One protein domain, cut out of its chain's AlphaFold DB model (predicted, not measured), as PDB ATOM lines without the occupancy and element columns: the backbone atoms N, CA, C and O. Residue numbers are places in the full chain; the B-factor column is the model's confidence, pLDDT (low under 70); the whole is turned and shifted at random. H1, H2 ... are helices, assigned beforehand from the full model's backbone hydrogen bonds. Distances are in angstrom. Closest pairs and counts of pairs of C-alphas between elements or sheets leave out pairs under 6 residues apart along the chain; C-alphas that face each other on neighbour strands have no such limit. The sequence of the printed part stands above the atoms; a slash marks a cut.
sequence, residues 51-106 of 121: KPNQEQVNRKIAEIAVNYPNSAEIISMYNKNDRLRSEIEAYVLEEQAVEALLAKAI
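This is residues 51 to 106 of the 121 residues of the protein "Trigger_C domain-containing protein" of uncultured bacterium (UniProt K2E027). A short helical hairpin, H1 and H2, sits at one end of a long helix, H3, and together with the first half of H3 the two short helices make a triangle. H2 meets the beginning of H3 at a corner, H1 runs from H3 out to the beginning of H2, and residues 98 to 106, of which 98 to 102 belong to H3, stick out. The printed part has 56 residues with three named helices in the order H1, H2, H3 and no named strand; the class is all helix. It is loose, with a radius of gyration of the C-alphas of 13.0 A, and a rod spanning 44 by 21 by 14 A.

H1 is residues 54 to 65, 16.4 A from first to last C-alpha, beginning at C-alpha 54 at (196.485, 196.332, 203.769). H2 is residues 71 to 80, 14.3 A long. H3 is residues 82 to 102, 29.8 A long, ending at C-alpha 102 at (204.904, 215.308, 207.142).

H1 and H2 form a helical hairpin, opposite ways at a steep tilt of 44 degrees. H1 touches H2 with residues 61 to 65 alone; the closest C-alphas, of Ala 65 and Ser 71, are 4.5 A apart. H3 touches H1 with residues 88 to 92 alone, opposite ways at a steep tilt of 65 degrees; the closest C-alphas, of Val 57 and Glu 89, are 6.0 A apart. H2 and H3 only just touch, only at the corner, with 3 pairs of C-alphas within 8 A, and are about perpendicular at 88 degrees; the closest C-alphas are those of Tyr 78 and Arg 85, 5.3 A apart. In H1, H2 and H3 every O i to N i+4 pair is within hydrogen-bond range.

The two C-alphas farthest apart, of Asn 70 and Ile 106, are 43.8 A apart. Both links are tight, and the printed part has no cut. Mean pLDDT of the printed part is 96.2, and no printed residue is under 70.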
ATOM      1  N   LYS A  51     192.609 205.291 205.325       97.38
ATOM      2  CA  LYS A  51     192.262 203.884 205.543       97.38
ATOM      3  C   LYS A  51     193.535 203.059 205.682       97.38
ATOM      4  O   LYS A  51     194.506 203.364 204.981       97.38
ATOM      5  N   PRO A  52     193.526 202.011 206.527       96.56
ATOM      6  CA  PRO A  52     194.701 201.180 206.732       96.56
ATOM      7  C   PRO A  52     195.118 200.543 205.409       96.56
ATOM      8  O   PRO A  52     194.334 199.827 204.773       96.56
ATOM      9  N   ASN A  53     196.357 200.795 204.993       98.06
ATOM     10  CA  ASN A  53     196.927 200.134 203.831       98.06
ATOM     11  C   ASN A  53     197.188 198.656 204.156       98.06
ATOM     12  O   ASN A  53     198.075 198.315 204.937       98.06
ATOM     13  N   GLN A  54     196.440 197.769 203.505       97.44
ATOM     14  CA  GLN A  54     196.485 196.332 203.769       97.44
ATOM     15  C   GLN A  54     197.834 195.684 203.443       97.44
ATOM     16  O   GLN A  54     198.238 194.724 204.100       97.44
ATOM     17  N   GLU A  55     198.582 196.223 202.481       98.00
ATOM     18  CA  GLU A  55     199.934 195.746 202.193       98.00
ATOM     19  C   GLU A  55     200.902 196.094 203.327       98.00
ATOM     20  O   GLU A  55     201.734 195.265 203.701       98.00
ATOM     21  N   GLN A  56     200.779 197.292 203.905       97.81
ATOM     22  CA  GLN A  56     201.578 197.699 205.063       97.81
ATOM     23  C   GLN A  56     201.196 196.897 206.313       97.81
ATOM     24  O   GLN A  56     202.084 196.461 207.040       97.81
ATOM     25  N   VAL A  57     199.907 196.605 206.516       97.81
ATOM     26  CA  VAL A  57     199.427 195.729 207.603       97.81
ATOM     27  C   VAL A  57     200.061 194.344 207.501       97.81
ATOM     28  O   VAL A  57     200.681 193.870 208.455       97.81
ATOM     29  N   ASN A  58     199.983 193.712 206.329       97.19
ATOM     30  CA  ASN A  58     200.567 192.389 206.106       97.19
ATOM     31  C   ASN A  58     202.091 192.400 206.271       97.19
ATOM     32  O   ASN A  58     202.657 191.482 206.871       97.19
ATOM     33  N   ARG A  59     202.759 193.453 205.787       97.75
ATOM     34  CA  ARG A  59     204.200 193.652 205.981       97.75
ATOM     35  C   ARG A  59     204.545 193.754 207.462       97.75
ATOM     36  O   ARG A  59     205.469 193.081 207.905       97.75
ATOM     37  N   LYS A  60     203.774 194.518 208.238       97.44
ATOM     38  CA  LYS A  60     204.011 194.681 209.672       97.44
ATOM     39  C   LYS A  60     203.826 193.375 210.438       97.44
ATOM     40  O   LYS A  60     204.640 193.047 211.298       97.44
ATOM     41  N   ILE A  61     202.805 192.594 210.092       97.00
ATOM     42  CA  ILE A  61     202.602 191.249 210.651       97.00
ATOM     43  C   ILE A  61     203.805 190.349 210.329       97.00
ATOM     44  O   ILE A  61     204.295 189.644 211.212       97.00
ATOM     45  N   ALA A  62     204.324 190.397 209.099       96.88
ATOM     46  CA  ALA A  62     205.506 189.630 208.707       96.88
ATOM     47  C   ALA A  62     206.778 190.073 209.461       96.88
ATOM     48  O   ALA A  62     207.544 189.220 209.908       96.88
ATOM     49  N   GLU A  63     206.977 191.380 209.663       96.12
ATOM     50  CA  GLU A  63     208.072 191.936 210.479       96.12
ATOM     51  C   GLU A  63     208.003 191.481 211.937       96.12
ATOM     52  O   GLU A  63     209.030 191.208 212.554       96.12
ATOM     53  N   ILE A  64     206.801 191.383 212.507       94.50
ATOM     54  CA  ILE A  64     206.625 190.843 213.857       94.50
ATOM     55  C   ILE A  64     206.987 189.356 213.855       94.50
ATOM     56  O   ILE A  64     207.763 188.907 214.700       94.50
ATOM     57  N   ALA A  65     206.466 188.602 212.887       95.94
ATOM     58  CA  ALA A  65     206.601 187.155 212.814       95.94
ATOM     59  C   ALA A  65     208.030 186.664 212.540       95.94
ATOM     60  O   ALA A  65     208.392 185.598 213.032       95.94
ATOM     61  N   VAL A  66     208.855 187.413 211.793       96.31
ATOM     62  CA  VAL A  66     210.228 186.991 211.433       96.31
ATOM     63  C   VAL A  66     211.135 186.801 212.653       96.31
ATOM     64  O   VAL A  66     212.097 186.042 212.598       96.31
ATOM     65  N   ASN A  67     210.803 187.444 213.776       93.38
ATOM     66  CA  ASN A  67     211.547 187.316 215.028       93.38
ATOM     67  C   ASN A  67     211.235 186.015 215.788       93.38
ATOM     68  O   ASN A  67     211.836 185.763 216.834       93.38
ATOM     69  N   TYR A  68     210.305 185.192 215.289       92.88
ATOM     70  CA  TYR A  68     209.866 183.955 215.926       92.88
ATOM     71  C   TYR A  68     210.197 182.725 215.064       92.88
ATOM     72  O   TYR A  68     209.994 182.755 213.848       92.88
ATOM     73  N   PRO A  69     210.630 181.601 215.675       92.62
ATOM     74  CA  PRO A  69     210.900 180.355 214.949       92.62
ATOM     75  C   PRO A  69     209.691 179.810 214.170       92.62
ATOM     76  O   PRO A  69     209.854 179.188 213.126       92.62
ATOM     77  N   ASN A  70     208.474 180.054 214.661       94.44
ATOM     78  CA  ASN A  70     207.201 179.620 214.080       94.44
ATOM     79  C   ASN A  70     206.470 180.762 213.344       94.44
ATOM     80  O   ASN A  70     205.263 180.946 213.499       94.44
ATOM     81  N   SER A  71     207.188 181.535 212.527       96.19
ATOM     82  CA  SER A  71     206.673 182.739 211.850       96.19
ATOM     83  C   SER A  71     205.349 182.533 211.092       96.19
ATOM     84  O   SER A  71     204.445 183.360 211.198       96.19
ATOM     85  N   ALA A  72     205.178 181.411 210.385       96.38
ATOM     86  CA  ALA A  72     203.948 181.104 209.650       96.38
ATOM     87  C   ALA A  72     202.715 180.970 210.566       96.38
ATOM     88  O   ALA A  72     201.616 181.405 210.210       96.38
ATOM     89  N   GLU A  73     202.894 180.403 211.761       96.50
ATOM     90  CA  GLU A  73     201.832 180.287 212.761       96.50
ATOM     91  C   GLU A  73     201.473 181.660 213.339       96.50
ATOM     92  O   GLU A  73     200.291 181.980 213.462       96.50
ATOM     93  N   ILE A  74     202.475 182.509 213.591       95.44
ATOM     94  CA  ILE A  74     202.263 183.885 214.058       95.44
ATOM     95  C   ILE A  74     201.478 184.699 213.023       95.44
ATOM     96  O   ILE A  74     200.482 185.328 213.376       95.44
ATOM     97  N   ILE A  75     201.849 184.641 211.740       96.81
ATOM     98  CA  ILE A  75     201.112 185.330 210.664       96.81
ATOM     99  C   ILE A  75     199.653 184.853 210.616       96.81
ATOM    100  O   ILE A  75     198.726 185.661 210.573       96.81
ATOM    101  N   SER A  76     199.440 183.535 210.665       96.94
ATOM    102  CA  SER A  76     198.103 182.929 210.691       96.94
ATOM    103  C   SER A  76     197.283 183.393 211.899       96.94
ATOM    104  O   SER A  76     196.100 183.697 211.755       96.94
ATOM    105  N   MET A  77     197.907 183.505 213.075       96.31
ATOM    106  CA  MET A  77     197.265 183.990 214.298       96.31
ATOM    107  C   MET A  77     196.762 185.430 214.142       96.31
ATOM    108  O   MET A  77     195.605 185.693 214.462       96.31
ATOM    109  N   TYR A  78     197.588 186.343 213.621       96.38
ATOM    110  CA  TYR A  78     197.161 187.724 213.361       96.38
ATOM    111  C   TYR A  78     196.040 187.783 212.318       96.38
ATOM    112  O   TYR A  78     195.076 188.509 212.511       96.38
ATOM    113  N   ASN A  79     196.113 186.983 211.253       94.50
ATOM    114  CA  ASN A  79     195.101 187.003 210.192       94.50
ATOM    115  C   ASN A  79     193.744 186.422 210.613       94.50
ATOM    116  O   ASN A  79     192.723 186.811 210.055       94.50
ATOM    117  N   LYS A  80     193.721 185.483 211.566       97.12
ATOM    118  CA  LYS A  80     192.488 184.843 212.059       97.12
ATOM    119  C   LYS A  80     191.878 185.539 213.272       97.12
ATOM    120  O   LYS A  80     190.764 185.203 213.663       97.12
ATOM    121  N   ASN A  81     192.620 186.441 213.910       97.44
ATOM    122  CA  ASN A  81     192.186 187.134 215.110       97.44
ATOM    123  C   ASN A  81     191.963 188.614 214.797       97.44
ATOM    124  O   ASN A  81     192.905 189.406 214.812       97.44
ATOM    125  N   ASP A  82     190.704 188.989 214.577       96.44
ATOM    126  CA  ASP A  82     190.309 190.358 214.223       96.44
ATOM    127  C   ASP A  82     190.794 191.404 215.231       96.44
ATOM    128  O   ASP A  82     191.171 192.513 214.855       96.44
ATOM    129  N   ARG A  83     190.843 191.058 216.522       97.06
ATOM    130  CA  ARG A  83     191.386 191.952 217.548       97.06
ATOM    131  C   ARG A  83     192.880 192.203 217.338       97.06
ATOM    132  O   ARG A  83     193.300 193.350 217.334       97.06
ATOM    133  N   LEU A  84     193.683 191.158 217.150       96.38
ATOM    134  CA  LEU A  84     195.122 191.338 216.911       96.38
ATOM    135  C   LEU A  84     195.383 192.052 215.585       96.38
ATOM    136  O   LEU A  84     196.270 192.894 215.493       96.38
ATOM    137  N   ARG A  85     194.588 191.743 214.560       96.81
ATOM    138  CA  ARG A  85     194.692 192.395 213.258       96.81
ATOM    139  C   ARG A  85     194.354 193.881 213.342       96.81
ATOM    140  O   ARG A  85     195.111 194.693 212.822       96.81
ATOM    141  N   SER A  86     193.272 194.235 214.034       97.25
ATOM    142  CA  SER A  86     192.866 195.632 214.232       97.25
ATOM    143  C   SER A  86     193.884 196.448 215.031       97.25
ATOM    144  O   SER A  86     194.047 197.631 214.753       97.25
ATOM    145  N   GLU A  87     194.630 195.838 215.960       96.62
ATOM    146  CA  GLU A  87     195.750 196.511 216.641       96.62
ATOM    147  C   GLU A  87     196.862 196.905 215.647       96.62
ATOM    148  O   GLU A  87     197.405 198.008 215.727       96.62
ATOM    149  N   ILE A  88     197.156 196.051 214.659       97.88
ATOM    150  CA  ILE A  88     198.108 196.376 213.586       97.88
ATOM    151  C   ILE A  88     197.527 197.399 212.606       97.88
ATOM    152  O   ILE A  88     198.237 198.306 212.183       97.88
ATOM    153  N   GLU A  89     196.244 197.299 212.256       97.62
ATOM    154  CA  GLU A  89     195.587 198.296 211.403       97.62
ATOM    155  C   GLU A  89     195.573 199.683 212.048       97.62
ATOM    156  O   GLU A  89     195.821 200.668 211.355       97.62
ATOM    157  N   ALA A  90     195.345 199.769 213.362       95.94
ATOM    158  CA  ALA A  90     195.447 201.019 214.106       95.94
ATOM    159  C   ALA A  90     196.869 201.588 214.032       95.94
ATOM    160  O   ALA A  90     197.035 202.754 213.695       95.94
ATOM    161  N   TYR A  91     197.892 200.758 214.253       96.06
ATOM    162  CA  TYR A  91     199.289 201.176 214.117       96.06
ATOM    163  C   TYR A  91     199.604 201.719 212.712       96.06
ATOM    164  O   TYR A  91     200.191 202.791 212.576       96.06
ATOM    165  N   VAL A  92     199.172 201.017 211.662       97.94
ATOM    166  CA  VAL A  92     199.380 201.445 210.269       97.94
ATOM    167  C   VAL A  92     198.637 202.750 209.969       97.94
ATOM    168  O   VAL A  92     199.192 203.637 209.325       97.94
ATOM    169  N   LEU A  93     197.413 202.916 210.476       97.12
ATOM    170  CA  LEU A  93     196.677 204.178 210.370       97.12
ATOM    171  C   LEU A  93     197.428 205.343 211.022       97.12
ATOM    172  O   LEU A  93     197.461 206.436 210.453       97.12
ATOM    173  N   GLU A  94     198.027 205.124 212.194       96.00
ATOM    174  CA  GLU A  94     198.833 206.140 212.870       96.00
ATOM    175  C   GLU A  94     200.057 206.535 212.030       96.00
ATOM    176  O   GLU A  94     200.299 207.729 211.839       96.00
ATOM    177  N   GLU A  95     200.790 205.566 211.469       96.94
ATOM    178  CA  GLU A  95     201.934 205.834 210.583       96.94
ATOM    179  C   GLU A  95     201.517 206.622 209.334       96.94
ATOM    180  O   GLU A  95     202.095 207.672 209.045       96.94
ATOM    181  N   GLN A  96     200.457 206.192 208.643       97.50
ATOM    182  CA  GLN A  96     199.942 206.885 207.457       97.50
ATOM    183  C   GLN A  96     199.475 208.315 207.776       97.50
ATOM    184  O   GLN A  96     199.647 209.233 206.969       97.50
ATOM    185  N   ALA A  97     198.902 208.540 208.958       96.62
ATOM    186  CA  ALA A  97     198.511 209.874 209.398       96.62
ATOM    187  C   ALA A  97     199.721 210.776 209.679       96.62
ATOM    188  O   ALA A  97     199.698 211.961 209.337       96.62
ATOM    189  N   VAL A  98     200.798 210.227 210.246       95.75
ATOM    190  CA  VAL A  98     202.068 210.947 210.413       95.75
ATOM    191  C   VAL A  98     202.680 211.295 209.054       95.75
ATOM    192  O   VAL A  98     203.113 212.432 208.866       95.75
ATOM    193  N   GLU A  99     202.665 210.381 208.086       95.50
ATOM    194  CA  GLU A  99     203.119 210.654 206.715       95.50
ATOM    195  C   GLU A  99     202.314 211.787 206.061       95.50
ATOM    196  O   GLU A  99     202.891 212.713 205.482       95.50
ATOM    197  N   ALA A 100     200.986 211.779 206.217       95.00
ATOM    198  CA  ALA A 100     200.114 212.837 205.710       95.00
ATOM    199  C   ALA A 100     200.412 214.208 206.347       95.00
ATOM    200  O   ALA A 100     200.321 215.241 205.673       95.00
ATOM    201  N   LEU A 101     200.788 214.236 207.630       94.56
ATOM    202  CA  LEU A 101     201.239 215.452 208.310       94.56
ATOM    203  C   LEU A 101     202.600 215.918 207.790       94.56
ATOM    204  O   LEU A 101     202.764 217.103 207.494       94.56
ATOM    205  N   LEU A 102     203.563 215.003 207.644       94.44
ATOM    206  CA  LEU A 102     204.904 215.308 207.142       94.44
ATOM    207  C   LEU A 102     204.867 215.891 205.728       94.44
ATOM    208  O   LEU A 102     205.598 216.839 205.450       94.44
ATOM    209  N   ALA A 103     203.972 215.399 204.870       93.56
ATOM    210  CA  ALA A 103     203.777 215.922 203.517       93.56
ATOM    211  C   ALA A 103     203.332 217.399 203.485       93.56
ATOM    212  O   ALA A 103     203.533 218.081 202.480       93.56
ATOM    213  N   LYS A 104     202.733 217.903 204.572       92.50
ATOM    214  CA  LYS A 104     202.272 219.295 204.716       92.50
ATOM    215  C   LYS A 104     203.171 220.132 205.635       92.50
ATOM    216  O   LYS A 104     202.950 221.333 205.777       92.50
ATOM    217  N   ALA A 105     204.161 219.518 206.283       94.44
ATOM    218  CA  ALA A 105     205.026 220.181 207.246       94.44
ATOM    219  C   ALA A 105     206.168 220.944 206.559       94.44
ATOM    220  O   ALA A 105     206.706 220.531 205.534       94.44
ATOM    221  N   ILE A 106     206.597 222.052 207.168       94.06
ATOM    222  CA  ILE A 106     207.802 222.766 206.739       94.06
ATOM    223  C   ILE A 106     209.016 222.016 207.293       94.06
ATOM    224  O   ILE A 106     209.288 222.049 208.494       94.06
TER     225      ILE A 106